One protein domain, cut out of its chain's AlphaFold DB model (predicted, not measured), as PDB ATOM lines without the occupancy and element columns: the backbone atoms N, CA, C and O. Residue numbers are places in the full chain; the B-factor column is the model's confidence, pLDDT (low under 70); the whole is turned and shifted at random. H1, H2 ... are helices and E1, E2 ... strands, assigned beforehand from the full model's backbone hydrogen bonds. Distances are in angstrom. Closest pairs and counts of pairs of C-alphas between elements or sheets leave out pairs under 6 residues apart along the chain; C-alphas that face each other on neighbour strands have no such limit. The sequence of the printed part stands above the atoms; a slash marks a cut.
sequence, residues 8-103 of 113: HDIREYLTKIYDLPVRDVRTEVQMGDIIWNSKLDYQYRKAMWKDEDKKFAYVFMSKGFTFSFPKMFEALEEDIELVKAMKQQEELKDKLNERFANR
ATOM      1  N   HIS A   8      14.892  35.489  43.407       96.44
ATOM      2  CA  HIS A   8      13.959  36.315  44.176       96.44
ATOM      3  C   HIS A   8      13.244  35.480  45.232       96.44
ATOM      4  O   HIS A   8      13.278  35.856  46.399       96.44
ATOM      5  N   ASP A   9      12.735  34.306  44.848       96.81
ATOM      6  CA  ASP A   9      12.038  33.399  45.767       96.81
ATOM      7  C   ASP A   9      12.943  32.983  46.926       96.81
ATOM      8  O   ASP A   9      12.530  33.014  48.078       96.81
ATOM      9  N   ILE A  10      14.208  32.653  46.642       97.06
ATOM     10  CA  ILE A  10      15.186  32.275  47.672       97.06
ATOM     11  C   ILE A  10      15.442  33.437  48.636       97.06
ATOM     12  O   ILE A  10      15.475  33.236  49.848       97.06
ATOM     13  N   ARG A  11      15.626  34.656  48.111       96.94
ATOM     14  CA  ARG A  11      15.850  35.848  48.938       96.94
ATOM     15  C   ARG A  11      14.650  36.112  49.839       96.94
ATOM     16  O   ARG A  11      14.816  36.301  51.035       96.94
ATOM     17  N   GLU A  12      13.454  36.095  49.267       97.31
ATOM     18  CA  GLU A  12      12.218  36.395  49.978       97.31
ATOM     19  C   GLU A  12      11.877  35.323  51.012       97.31
ATOM     20  O   GLU A  12      11.472  35.653  52.120       97.31
ATOM     21  N   TYR A  13      12.140  34.055  50.699       97.19
ATOM     22  CA  TYR A  13      12.021  32.941  51.633       97.19
ATOM     23  C   TYR A  13      12.938  33.121  52.852       97.19
ATOM     24  O   TYR A  13      12.478  33.052  53.990       97.19
ATOM     25  N   LEU A  14      14.221  33.425  52.632       96.81
ATOM     26  CA  LEU A  14      15.183  33.632  53.721       96.81
ATOM     27  C   LEU A  14      14.888  34.895  54.542       96.81
ATOM     28  O   LEU A  14      15.081  34.890  55.753       96.81
ATOM     29  N   THR A  15      14.406  35.965  53.909       96.94
ATOM     30  CA  THR A  15      14.085  37.215  54.608       96.94
ATOM     31  C   THR A  15      12.751  37.155  55.345       96.94
ATOM     32  O   THR A  15      12.669  37.704  56.429       96.94
ATOM     33  N   LYS A  16      11.709  36.507  54.805       97.12
ATOM     34  CA  LYS A  16      10.375  36.491  55.436       97.12
ATOM     35  C   LYS A  16      10.169  35.374  56.451       97.12
ATOM     36  O   LYS A  16       9.355  35.538  57.347       97.12
ATOM     37  N   ILE A  17      10.809  34.220  56.260       97.38
ATOM     38  CA  ILE A  17      10.596  33.048  57.128       97.38
ATOM     39  C   ILE A  17      11.688  32.942  58.189       97.38
ATOM     40  O   ILE A  17      11.412  32.514  59.305       97.38
ATOM     41  N   TYR A  18      12.919  33.328  57.844       95.81
ATOM     42  CA  TYR A  18      14.075  33.230  58.739       95.81
ATOM     43  C   TYR A  18      14.610  34.591  59.201       95.81
ATOM     44  O   TYR A  18      15.616  34.621  59.906       95.81
ATOM     45  N   ASP A  19      13.985  35.701  58.790       96.25
ATOM     46  CA  ASP A  19      14.382  37.071  59.149       96.25
ATOM     47  C   ASP A  19      15.876  37.372  58.900       96.25
ATOM     48  O   ASP A  19      16.514  38.160  59.604       96.25
ATOM     49  N   LEU A  20      16.465  36.742  57.875       95.50
ATOM     50  CA  LEU A  20      17.889  36.887  57.571       95.50
ATOM     51  C   LEU A  20      18.169  38.129  56.705       95.50
ATOM     52  O   LEU A  20      17.486  38.357  55.696       95.50
ATOM     53  N   PRO A  21      19.236  38.899  57.014       96.06
ATOM     54  CA  PRO A  21      19.604  40.098  56.270       96.06
ATOM     55  C   PRO A  21      20.380  39.746  54.989       96.06
ATOM     56  O   PRO A  21      21.595  39.959  54.885       96.06
ATOM     57  N   VAL A  22      19.677  39.213  53.991       96.81
ATOM     58  CA  VAL A  22      20.249  38.814  52.697       96.81
ATOM     59  C   VAL A  22      20.495  40.033  51.801       96.81
ATOM     60  O   VAL A  22      19.582  40.799  51.508       96.81
ATOM     61  N   ARG A  23      21.728  40.186  51.304       95.88
ATOM     62  CA  ARG A  23      22.129  41.248  50.368       95.88
ATOM     63  C   ARG A  23      21.960  40.831  48.908       95.88
ATOM     64  O   ARG A  23      21.390  41.571  48.114       95.88
ATOM     65  N   ASP A  24      22.509  39.681  48.535       96.19
ATOM     66  CA  ASP A  24      22.417  39.134  47.178       96.19
ATOM     67  C   ASP A  24      22.407  37.605  47.241       96.19
ATOM     68  O   ASP A  24      22.878  37.001  48.198       96.19
ATOM     69  N   VAL A  25      21.866  36.972  46.210       97.50
ATOM     70  CA  VAL A  25      21.831  35.516  46.054       97.50
ATOM     71  C   VAL A  25      22.308  35.219  44.653       97.50
ATOM     72  O   VAL A  25      21.749  35.787  43.727       97.50
ATOM     73  N   ARG A  26      23.272  34.325  44.458       97.12
ATOM     74  CA  ARG A  26      23.657  33.795  43.141       97.12
ATOM     75  C   ARG A  26      23.261  32.332  43.060       97.12
ATOM     76  O   ARG A  26      23.383  31.621  44.046       97.12
ATOM     77  N   THR A  27      22.787  31.886  41.907       96.56
ATOM     78  CA  THR A  27      22.349  30.498  41.719       96.56
ATOM     79  C   THR A  27      23.100  29.854  40.576       96.56
ATOM     80  O   THR A  27      23.309  30.495  39.549       96.56
ATOM     81  N   GLU A  28      23.417  28.581  40.740       95.81
ATOM     82  CA  GLU A  28      24.088  27.746  39.753       95.81
ATOM     83  C   GLU A  28      23.348  26.414  39.646       95.81
ATOM     84  O   GLU A  28      22.892  25.876  40.655       95.81
ATOM     85  N   VAL A  29      23.182  25.902  38.428       95.94
ATOM     86  CA  VAL A  29      22.610  24.573  38.192       95.94
ATOM     87  C   VAL A  29      23.744  23.662  37.759       95.94
ATOM     88  O   VAL A  29      24.340  23.881  36.708       95.94
ATOM     89  N   GLN A  30      24.030  22.657  38.576       95.06
ATOM     90  CA  GLN A  30      25.033  21.645  38.305       95.06
ATOM     91  C   GLN A  30      24.341  20.368  37.836       95.06
ATOM     92  O   GLN A  30      23.408  19.874  38.475       95.06
ATOM     93  N   MET A  31      24.812  19.843  36.709       92.75
ATOM     94  CA  MET A  31      24.338  18.570  36.183       92.75
ATOM     95  C   MET A  31      24.761  17.431  37.114       92.75
ATOM     96  O   MET A  31      25.899  17.420  37.587       92.75
ATOM     97  N   GLY A  32      23.846  16.500  37.379       89.50
ATOM     98  CA  GLY A  32      24.146  15.292  38.140       89.50
ATOM     99  C   GLY A  32      25.117  14.376  37.394       89.50
ATOM    100  O   GLY A  32      25.208  14.412  36.161       89.50
ATOM    101  N   ASP A  33      25.837  13.549  38.148       87.69
ATOM    102  CA  ASP A  33      26.790  12.607  37.578       87.69
ATOM    103  C   ASP A  33      26.065  11.555  36.729       87.69
ATOM    104  O   ASP A  33      24.973  11.080  37.056       87.69
ATOM    105  N   ILE A  34      26.673  11.205  35.595       87.62
ATOM    106  CA  ILE A  34      26.171  10.143  34.725       87.62
ATOM    107  C   ILE A  34      27.083   8.932  34.864       87.62
ATOM    108  O   ILE A  34      28.275   9.004  34.552       87.62
ATOM    109  N   ILE A  35      26.500   7.810  35.272       83.12
ATOM    110  CA  ILE A  35      27.199   6.538  35.423       83.12
ATOM    111  C   ILE A  35      27.065   5.734  34.126       83.12
ATOM    112  O   ILE A  35      25.967   5.501  33.604       83.12
ATOM    113  N   TRP A  36      28.214   5.286  33.622       79.12
ATOM    114  CA  TRP A  36      28.354   4.468  32.418       79.12
ATOM    115  C   TRP A  36      28.992   3.129  32.800       79.12
ATOM    116  O   TRP A  36      30.030   3.122  33.460       79.12
ATOM    117  N   ASN A  37      28.418   2.002  32.373       74.62
ATOM    118  CA  ASN A  37      28.967   0.677  32.697       74.62
ATOM    119  C   ASN A  37      30.163   0.304  31.819       74.62
ATOM    120  O   ASN A  37      31.113  -0.325  32.279       74.62
ATOM    121  N   SER A  38      30.113   0.672  30.538       77.12
ATOM    122  CA  SER A  38      31.149   0.364  29.555       77.12
ATOM    123  C   SER A  38      31.622   1.616  28.821       77.12
ATOM    124  O   SER A  38      30.862   2.556  28.588       77.12
ATOM    125  N   LYS A  39      32.878   1.603  28.352       67.38
ATOM    126  CA  LYS A  39      33.409   2.648  27.455       67.38
ATOM    127  C   LYS A  39      32.600   2.771  26.158       67.38
ATOM    128  O   LYS A  39      32.522   3.862  25.600       67.38
ATOM    129  N   LEU A  40      31.986   1.677  25.693       68.88
ATOM    130  CA  LEU A  40      31.101   1.700  24.524       68.88
ATOM    131  C   LEU A  40      29.785   2.436  24.812       68.88
ATOM    132  O   LEU A  40      29.264   3.109  23.927       68.88
ATOM    133  N   ASP A  41      29.275   2.388  26.045       67.38
ATOM    134  CA  ASP A  41      28.018   3.057  26.410       67.38
ATOM    135  C   ASP A  41      28.145   4.580  26.333       67.38
ATOM    136  O   ASP A  41      27.216   5.257  25.886       67.38
ATOM    137  N   TYR A  42      29.327   5.107  26.675       65.25
ATOM    138  CA  TYR A  42      29.661   6.521  26.503       65.25
ATOM    139  C   TYR A  42      29.600   6.944  25.025       65.25
ATOM    140  O   TYR A  42      29.014   7.975  24.695       65.25
ATOM    141  N   GLN A  43      30.134   6.115  24.118       72.75
ATOM    142  CA  GLN A  43      30.137   6.383  22.674       72.75
ATOM    143  C   GLN A  43      28.718   6.422  22.084       72.75
ATOM    144  O   GLN A  43      28.437   7.252  21.220       72.75
ATOM    145  N   TYR A  44      27.811   5.571  22.575       75.38
ATOM    146  CA  TYR A  44      26.414   5.519  22.126       75.38
ATOM    147  C   TYR A  44      25.447   6.354  22.977       75.38
ATOM    148  O   TYR A  44      24.239   6.294  22.749       75.38
ATOM    149  N   ARG A  45      25.951   7.126  23.953       72.44
ATOM    150  CA  ARG A  45      25.158   7.938  24.895       72.44
ATOM    151  C   ARG A  45      24.031   7.160  25.600       72.44
ATOM    152  O   ARG A  45      23.014   7.741  25.970       72.44
ATOM    153  N   LYS A  46      24.218   5.857  25.828       73.38
ATOM    154  CA  LYS A  46      23.316   5.026  26.641       73.38
ATOM    155  C   LYS A  46      23.693   5.107  28.121       73.38
ATOM    156  O   LYS A  46      24.401   4.247  28.632       73.38
ATOM    157  N   ALA A  47      23.271   6.181  28.784       66.50
ATOM    158  CA  ALA A  47      23.475   6.334  30.223       66.50
ATOM    159  C   ALA A  47      22.687   5.246  30.960       66.50
ATOM    160  O   ALA A  47      21.505   5.058  30.671       66.50
ATOM    161  N   MET A  48      23.324   4.532  31.891       73.88
ATOM    162  CA  MET A  48      22.610   3.543  32.705       73.88
ATOM    163  C   MET A  48      21.832   4.240  33.820       73.88
ATOM    164  O   MET A  48      20.668   3.930  34.063       73.88
ATOM    165  N   TRP A  49      22.484   5.198  34.476       83.88
ATOM    166  CA  TRP A  49      21.921   5.964  35.573       83.88
ATOM    167  C   TRP A  49      22.423   7.404  35.501       83.88
ATOM    168  O   TRP A  49      23.592   7.645  35.193       83.88
ATOM    169  N   LYS A  50      21.528   8.357  35.754       88.50
ATOM    170  CA  LYS A  50      21.856   9.775  35.856       88.50
ATOM    171  C   LYS A  50      21.311  10.283  37.181       88.50
ATOM    172  O   LYS A  50      20.115  10.151  37.431       88.50
ATOM    173  N   ASP A  51      22.180  10.895  37.972       90.56
ATOM    174  CA  ASP A  51      21.766  11.570  39.193       90.56
ATOM    175  C   ASP A  51      20.968  12.839  38.877       90.56
ATOM    176  O   ASP A  51      21.120  13.473  37.827       90.56
ATOM    177  N   GLU A  52      20.097  13.224  39.804       90.88
ATOM    178  CA  GLU A  52      19.309  14.441  39.654       90.88
ATOM    179  C   GLU A  52      20.199  15.690  39.619       90.88
ATOM    180  O   GLU A  52      21.174  15.818  40.366       90.88
ATOM    181  N   ASP A  53      19.832  16.638  38.754       92.88
ATOM    182  CA  ASP A  53      20.538  17.911  38.640       92.88
ATOM    183  C   ASP A  53      20.309  18.744  39.908       92.88
ATOM    184  O   ASP A  53      19.180  18.936  40.370       92.88
ATOM    185  N   LYS A  54      21.393  19.279  40.471       94.94
ATOM    186  CA  LYS A  54      21.368  20.025  41.730       94.94
ATOM    187  C   LYS A  54      21.455  21.517  41.444       94.94
ATOM    188  O   LYS A  54      22.346  21.975  40.735       94.94
ATOM    189  N   LYS A  55      20.560  22.307  42.041       95.88
ATOM    190  CA  LYS A  55      20.683  23.771  42.043       95.88
ATOM    191  C   LYS A  55      21.304  24.252  43.354       95.88
ATOM    192  O   LYS A  55      20.742  24.043  44.437       95.88
ATOM    193  N   PHE A  56      22.425  24.953  43.245       96.94
ATOM    194  CA  PHE A  56      23.139  25.600  44.340       96.94
ATOM    195  C   PHE A  56      22.772  27.081  44.429       96.94
ATOM    196  O   PHE A  56      22.504  27.734  43.420       96.94
ATOM    197  N   ALA A  57      22.741  27.607  45.653       97.31
ATOM    198  CA  ALA A  57      22.490  29.015  45.925       97.31
ATOM    199  C   ALA A  57      23.577  29.561  46.859       97.31
ATOM    200  O   ALA A  57      23.694  29.135  48.005       97.31
ATOM    201  N   TYR A  58      24.352  30.518  46.364       96.81
ATOM    202  CA  TYR A  58      25.355  31.258  47.114       96.81
ATOM    203  C   TYR A  58      24.724  32.542  47.640       96.81
ATOM    204  O   TYR A  58      24.405  33.451  46.869       96.81
ATOM    205  N   VAL A  59      24.509  32.602  48.950       96.69
ATOM    206  CA  VAL A  59      23.822  33.716  49.610       96.69
ATOM    207  C   VAL A  59      24.850  34.640  50.252       96.69
ATOM    208  O   VAL A  59      25.657  34.219  51.076       96.69
ATOM    209  N   PHE A  60      24.805  35.913  49.881       95.81
ATOM    210  CA  PHE A  60      25.633  36.968  50.444       95.81
ATOM    211  C   PHE A  60      24.819  37.744  51.465       95.81
ATOM    212  O   PHE A  60      23.779  38.317  51.136       95.81
ATOM    213  N   MET A  61      25.310  37.781  52.697       96.25
ATOM    214  CA  MET A  61      24.666  38.502  53.789       96.25
ATOM    215  C   MET A  61      25.062  39.984  53.792       96.25
ATOM    216  O   MET A  61      26.013  40.414  53.127       96.25
ATOM    217  N   SER A  62      24.297  40.785  54.524       95.56
ATOM    218  CA  SER A  62      24.579  42.204  54.733       95.56
ATOM    219  C   SER A  62      25.852  42.412  55.560       95.56
ATOM    220  O   SER A  62      26.328  41.517  56.258       95.56
ATOM    221  N   LYS A  63      26.433  43.614  55.465       92.94
ATOM    222  CA  LYS A  63      27.656  43.958  56.205       92.94
ATOM    223  C   LYS A  63      27.424  43.790  57.713       92.94
ATOM    224  O   LYS A  63      26.399  44.232  58.217       92.94
ATOM    225  N   GLY A  64      28.385  43.181  58.406       91.50
ATOM    226  CA  GLY A  64      28.311  42.928  59.851       91.50
ATOM    227  C   GLY A  64      27.722  41.569  60.237       91.50
ATOM    228  O   GLY A  64      27.756  41.223  61.411       91.50
ATOM    229  N   PHE A  65      27.238  40.777  59.275       92.69
ATOM    230  CA  PHE A  65      26.789  39.410  59.525       92.69
ATOM    231  C   PHE A  65      27.903  38.406  59.209       92.69
ATOM    232  O   PHE A  65      28.404  38.356  58.084       92.69
ATOM    233  N   THR A  66      28.273  37.586  60.190       93.62
ATOM    234  CA  THR A  66      29.247  36.500  60.030       93.62
ATOM    235  C   THR A  66      28.560  35.159  60.221       93.62
ATOM    236  O   THR A  66      27.887  34.945  61.226       93.62
ATOM    237  N   PHE A  67      28.769  34.247  59.278       93.06
ATOM    238  CA  PHE A  67      28.289  32.875  59.361       93.06
ATOM    239  C   PHE A  67      29.482  31.926  59.346       93.06
ATOM    240  O   PHE A  67      30.348  32.035  58.479       93.06
ATOM    241  N   SER A  68      29.502  30.991  60.289       93.62
ATOM    242  CA  SER A  68      30.397  29.840  60.269       93.62
ATOM    243  C   SER A  68      29.539  28.589  60.328       93.62
ATOM    244  O   SER A  68      28.589  28.537  61.114       93.62
ATOM    245  N   PHE A  69      29.852  27.599  59.493       92.06
ATOM    246  CA  PHE A  69      29.136  26.334  59.533       92.06
ATOM    247  C   PHE A  69      29.432  25.646  60.875       92.06
ATOM    248  O   PHE A  69      30.606  25.439  61.201       92.06
ATOM    249  N   PRO A  70      28.407  25.333  61.684       91.44
ATOM    250  CA  PRO A  70      28.627  24.719  62.982       91.44
ATOM    251  C   PRO A  70      29.182  23.302  62.815       91.44
ATOM    252  O   PRO A  70      28.933  22.622  61.818       91.44
ATOM    253  N   LYS A  71      29.910  22.823  63.825       88.44
ATOM    254  CA  LYS A  71      30.304  21.415  63.892       88.44
ATOM    255  C   LYS A  71      29.061  20.577  64.220       88.44
ATOM    256  O   LYS A  71      28.676  20.484  65.377       88.44
ATOM    257  N   MET A  72      28.423  20.030  63.184       85.69
ATOM    258  CA  MET A  72      27.166  19.271  63.295       85.69
ATOM    259  C   MET A  72      27.362  17.852  63.837       85.69
ATOM    260  O   MET A  72      26.460  17.308  64.464       85.69
ATOM    261  N   PHE A  73      28.532  17.265  63.590       83.88
ATOM    262  CA  PHE A  73      28.855  15.897  63.973       83.88
ATOM    263  C   PHE A  73      30.105  15.898  64.851       83.88
ATOM    264  O   PHE A  73      31.095  16.583  64.559       83.88
ATOM    265  N   GLU A  74      30.056  15.149  65.948       80.06
ATOM    266  CA  GLU A  74      31.270  14.753  66.654       80.06
ATOM    267  C   GLU A  74      32.090  13.856  65.721       80.06
ATOM    268  O   GLU A  74      31.522  13.178  64.869       80.06
ATOM    269  N   ALA A  75      33.421  13.902  65.822       69.00
ATOM    270  CA  ALA A  75      34.237  12.982  65.037       69.00
ATOM    271  C   ALA A  75      33.948  11.586  65.586       69.00
ATOM    272  O   ALA A  75      34.333  11.295  66.720       69.00
ATOM    273  N   LEU A  76      33.207  10.778  64.833       66.06
ATOM    274  CA  LEU A  76      32.935   9.404  65.226       66.06
ATOM    275  C   LEU A  76      34.277   8.665  65.225       66.06
ATOM    276  O   LEU A  76      35.140   8.941  64.390       66.06
ATOM    277  N   GLU A  77      34.486   7.733  66.155       63.88
ATOM    278  CA  GLU A  77      35.700   6.900  66.155       63.88
ATOM    279  C   GLU A  77      35.893   6.201  64.796       63.88
ATOM    280  O   GLU A  77      37.020   6.085  64.311       63.88
ATOM    281  N   GLU A  78      34.784   5.879  64.125       62.66
ATOM    282  CA  GLU A  78      34.731   5.369  62.755       62.66
ATOM    283  C   GLU A  78      35.408   6.296  61.733       62.66
ATOM    284  O   GLU A  78      36.103   5.806  60.849       62.66
ATOM    285  N   ASP A  79      35.308   7.625  61.863       71.06
ATOM    286  CA  ASP A  79      35.976   8.569  60.954       71.06
ATOM    287  C   ASP A  79      37.501   8.508  61.117       71.06
ATOM    288  O   ASP A  79      38.259   8.597  60.150       71.06
ATOM    289  N   ILE A  80      37.972   8.314  62.351       74.62
ATOM    290  CA  ILE A  80      39.400   8.177  62.659       74.62
ATOM    291  C   ILE A  80      39.922   6.835  62.135       74.62
ATOM    292  O   ILE A  80      41.028   6.768  61.590       74.62
ATOM    293  N   GLU A  81      39.148   5.763  62.291       78.56
ATOM    294  CA  GLU A  81      39.479   4.439  61.768       78.56
ATOM    295  C   GLU A  81      39.456   4.396  60.238       78.56
ATOM    296  O   GLU A  81      40.388   3.859  59.639       78.56
ATOM    297  N   LEU A  82      38.482   5.045  59.597       80.69
ATOM    298  CA  LEU A  82      38.412   5.207  58.144       80.69
ATOM    299  C   LEU A  82      39.625   5.969  57.615       80.69
ATOM    300  O   LEU A  82      40.270   5.512  56.673       80.69
ATOM    301  N   VAL A  83      40.007   7.080  58.248       82.38
ATOM    302  CA  VAL A  83      41.208   7.840  57.864       82.38
ATOM    303  C   VAL A  83      42.475   6.991  58.013       82.38
ATOM    304  O   VAL A  83      43.339   7.009  57.132       82.38
ATOM    305  N   LYS A  84      42.593   6.199  59.087       85.75
ATOM    306  CA  LYS A  84      43.716   5.261  59.269       85.75
ATOM    307  C   LYS A  84      43.723   4.171  58.196       85.75
ATOM    308  O   LYS A  84      44.782   3.896  57.635       85.75
ATOM    309  N   ALA A  85      42.571   3.582  57.886       85.81
ATOM    310  CA  ALA A  85      42.433   2.541  56.872       85.81
ATOM    311  C   ALA A  85      42.757   3.067  55.465       85.81
ATOM    312  O   ALA A  85      43.491   2.420  54.719       85.81
ATOM    313  N   MET A  86      42.292   4.273  55.121       84.44
ATOM    314  CA  MET A  86      42.618   4.932  53.852       84.44
ATOM    315  C   MET A  86      44.122   5.182  53.723       84.44
ATOM    316  O   MET A  86      44.707   4.854  52.692       84.44
ATOM    317  N   LYS A  87      44.767   5.673  54.789       87.50
ATOM    318  CA  LYS A  87      46.217   5.905  54.812       87.50
ATOM    319  C   LYS A  87      47.018   4.605  54.676       87.50
ATOM    320  O   LYS A  87      47.974   4.551  53.909       87.50
ATOM    321  N   GLN A  88      46.598   3.534  55.352       87.81
ATOM    322  CA  GLN A  88      47.198   2.204  55.184       87.81
ATOM    323  C   GLN A  88      47.054   1.690  53.745       87.81
ATOM    324  O   GLN A  88      47.992   1.121  53.188       87.81
ATOM    325  N   GLN A  89      45.891   1.898  53.124       85.50
ATOM    326  CA  GLN A  89      45.646   1.484  51.746       85.50
ATOM    327  C   GLN A  89      46.503   2.271  50.745       85.50
ATOM    328  O   GLN A  89      46.969   1.699  49.760       85.50
ATOM    329  N   GLU A  90      46.727   3.560  50.990       85.75
ATOM    330  CA  GLU A  90      47.601   4.416  50.184       85.75
ATOM    331  C   GLU A  90      49.069   3.977  50.289       85.75
ATOM    332  O   GLU A  90      49.693   3.682  49.271       85.75
ATOM    333  N   GLU A  91      49.575   3.752  51.505       84.94
ATOM    334  CA  GLU A  91      50.933   3.230  51.720       84.94
ATOM    335  C   GLU A  91      51.157   1.859  51.057       84.94
ATOM    336  O   GLU A  91      52.242   1.564  50.548       84.94
ATOM    337  N   LEU A  92      50.140   0.989  51.059       83.88
ATOM    338  CA  LEU A  92      50.203  -0.301  50.369       83.88
ATOM    339  C   LEU A  92      50.232  -0.134  48.846       83.88
ATOM    340  O   LEU A  92      50.976  -0.854  48.176       83.88
ATOM    341  N   LYS A  93      49.460   0.807  48.290       82.00
ATOM    342  CA  LYS A  93      49.481   1.126  46.853       82.00
ATOM    343  C   LYS A  93      50.848   1.648  46.420       82.00
ATOM    344  O   LYS A  93      51.359   1.180  45.404       82.00
ATOM    345  N   ASP A  94      51.466   2.524  47.204       79.44
ATOM    346  CA  ASP A  94      52.785   3.080  46.892       79.44
ATOM    347  C   ASP A  94      53.877   2.008  46.926       79.44
ATOM    348  O   ASP A  94      54.622   1.851  45.957       79.44
ATOM    349  N   LYS A  95      53.902   1.161  47.965       81.00
ATOM    350  CA  LYS A  95      54.852   0.032  48.061       81.00
ATOM    351  C   LYS A  95      54.688  -0.972  46.921       81.00
ATOM    352  O   LYS A  95      55.670  -1.545  46.442       81.00
ATOM    353  N   LEU A  96      53.453  -1.231  46.493       76.69
ATOM    354  CA  LEU A  96      53.193  -2.075  45.331       76.69
ATOM    355  C   LEU A  96      53.695  -1.397  44.053       76.69
ATOM    356  O   LEU A  96      54.443  -2.024  43.304       76.69
ATOM    357  N   ASN A  97      53.363  -0.125  43.832       74.56
ATOM    358  CA  ASN A  97      53.819   0.642  42.673       74.56
ATOM    359  C   ASN A  97      55.347   0.690  42.570       74.56
ATOM    360  O   ASN A  97      55.876   0.446  41.487       74.56
ATOM    361  N   GLU A  98      56.075   0.893  43.670       71.12
ATOM    362  CA  GLU A  98      57.543   0.825  43.696       71.12
ATOM    363  C   GLU A  98      58.070  -0.562  43.295       71.12
ATOM    364  O   GLU A  98      58.991  -0.680  42.478       71.12
ATOM    365  N   ARG A  99      57.467  -1.638  43.818       63.66
ATOM    366  CA  ARG A  99      57.830  -3.018  43.450       63.66
ATOM    367  C   ARG A  99      57.565  -3.316  41.976       63.66
ATOM    368  O   ARG A  99      58.338  -4.049  41.360       63.66
ATOM    369  N   PHE A 100      56.492  -2.778  41.401       65.50
ATOM    370  CA  PHE A 100      56.170  -2.961  39.985       65.50
ATOM    371  C   PHE A 100      57.033  -2.079  39.071       65.50
ATOM    372  O   PHE A 100      57.532  -2.575  38.061       65.50
ATOM    373  N   ALA A 101      57.304  -0.825  39.447       63.59
ATOM    374  CA  ALA A 101      58.168   0.097  38.704       63.59
ATOM    375  C   ALA A 101      59.621  -0.403  38.603       63.59
ATOM    376  O   ALA A 101      60.305  -0.163  37.607       63.59
ATOM    377  N   ASN A 102      60.079  -1.154  39.607       62.69
ATOM    378  CA  ASN A 102      61.412  -1.754  39.633       62.69
ATOM    379  C   ASN A 102      61.477  -3.157  39.001       62.69
ATOM    380  O   ASN A 102      62.570  -3.689  38.826       62.69
ATOM    381  N   ARG A 103      60.347  -3.752  38.588       62.09
ATOM    382  CA  ARG A 103      60.301  -5.126  38.049       62.09
ATOM    383  C   ARG A 103      61.015  -5.274  36.692       62.09
ATOM    384  O   ARG A 103      61.519  -6.351  36.394       62.09
TER     385      ARG A 103
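AT A GLANCE: This is residues 8 to 103 of the 113 residues of an uncharacterized protein of Caenorhabditis japonica (UniProt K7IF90). The model is an open, thin shape: a long ribbon of two antiparallel strands, E1 and E2, with the short helix H1 packed at the end where E1 begins and E2 ends, and a loop with the small helix H2 at the other end. After E2 the chain folds back, and residues 66 to 103 stick out as a free arm that ends in the long helix H3. The printed part has 96 residues, with three named helices and two named strands in the order H1, E1, H2, E2, H3; the sheet has the order E1, E2 and the class is mixed, helices and strands. The whole is extended, with a radius of gyration of the C-alphas of 22.8 A, and it spans 66 by 43 by 23 A, only just flat.

HOW THE PARTS SIT: Start at H1, residues 8 to 17, and look from it to E1, residues 22 to 30. The two have 6 pairs of C-alphas within 8 A, and their closest C-alphas are those of Arg 11 and Val 22, 6.5 A apart. A tight link of 4 residues joins them. Next find E2, residues 54 to 61, which is the antiparallel neighbour of E1, with 161 degrees between their N-to-C directions. Among the C-alphas that face each other are 25 and 59, 4.5 A apart, and 29 and 55, 4.4 A apart. Look there for N 26 and O 58, 2.8 A apart, and N 58 and O 26, 2.7 A apart, both pairs within hydrogen-bond range. H1 and E2 are near each other, with 6 pairs of C-alphas within 10 A. Between the strands, residues 34 to 35 pair with residues 49 to 50, antiparallel, and beyond that short pairing you come to H2, residues 39 to 43. H2 is apart from H1. H3, residues 77 to 101, is apart from H1, from E1 and from H2. In H1 and H3 every O i to N i+4 pair is within hydrogen-bond range; in H2 0 of 1 such pairs is within range, beside 1 of 2 O i to N i+3 pairs.

IN THESE COORDINATES: Find C-alpha 8 at (13.959, 36.315, 44.176); from there H1 runs through residues 8 to 17, 13.8 A from first to last C-alpha. E1 begins at C-alpha 22, at (20.249, 38.814, 52.697), and its residues 22 to 30 cover 22.9 A. H2 is short, with residues 39 to 43 and 6.9 A between its first and last C-alphas. E2, residues 54 to 61, returns over 22.3 A to C-alpha 61 at (24.666, 38.502, 53.789). H3, residues 77 to 101, is the longest helix with 25 residues; it covers 36.1 A and ends at C-alpha 101, at (58.168, 0.097, 38.704).

THE WHOLE: Read from residue 8 to residue 103 and you meet no cut. The two C-alphas farthest apart are those of Lys 16 and Arg 103, 67.3 A. The long link is that from E2 to H3, where residues 62 to 76 hold no named element; the links from E1 to H2 and from H2 to E2 are short. Residues 66 to 103, of which 77 to 101 belong to H3, stand free; the body without them has 58 residues and spans 54 by 20 by 14 A. In the B-factor column the mean pLDDT of the printed part is 85.3, and 14 residues are under 70: residues 39 to 42, residue 47, residues 75 to 78 and residues 99 to 103.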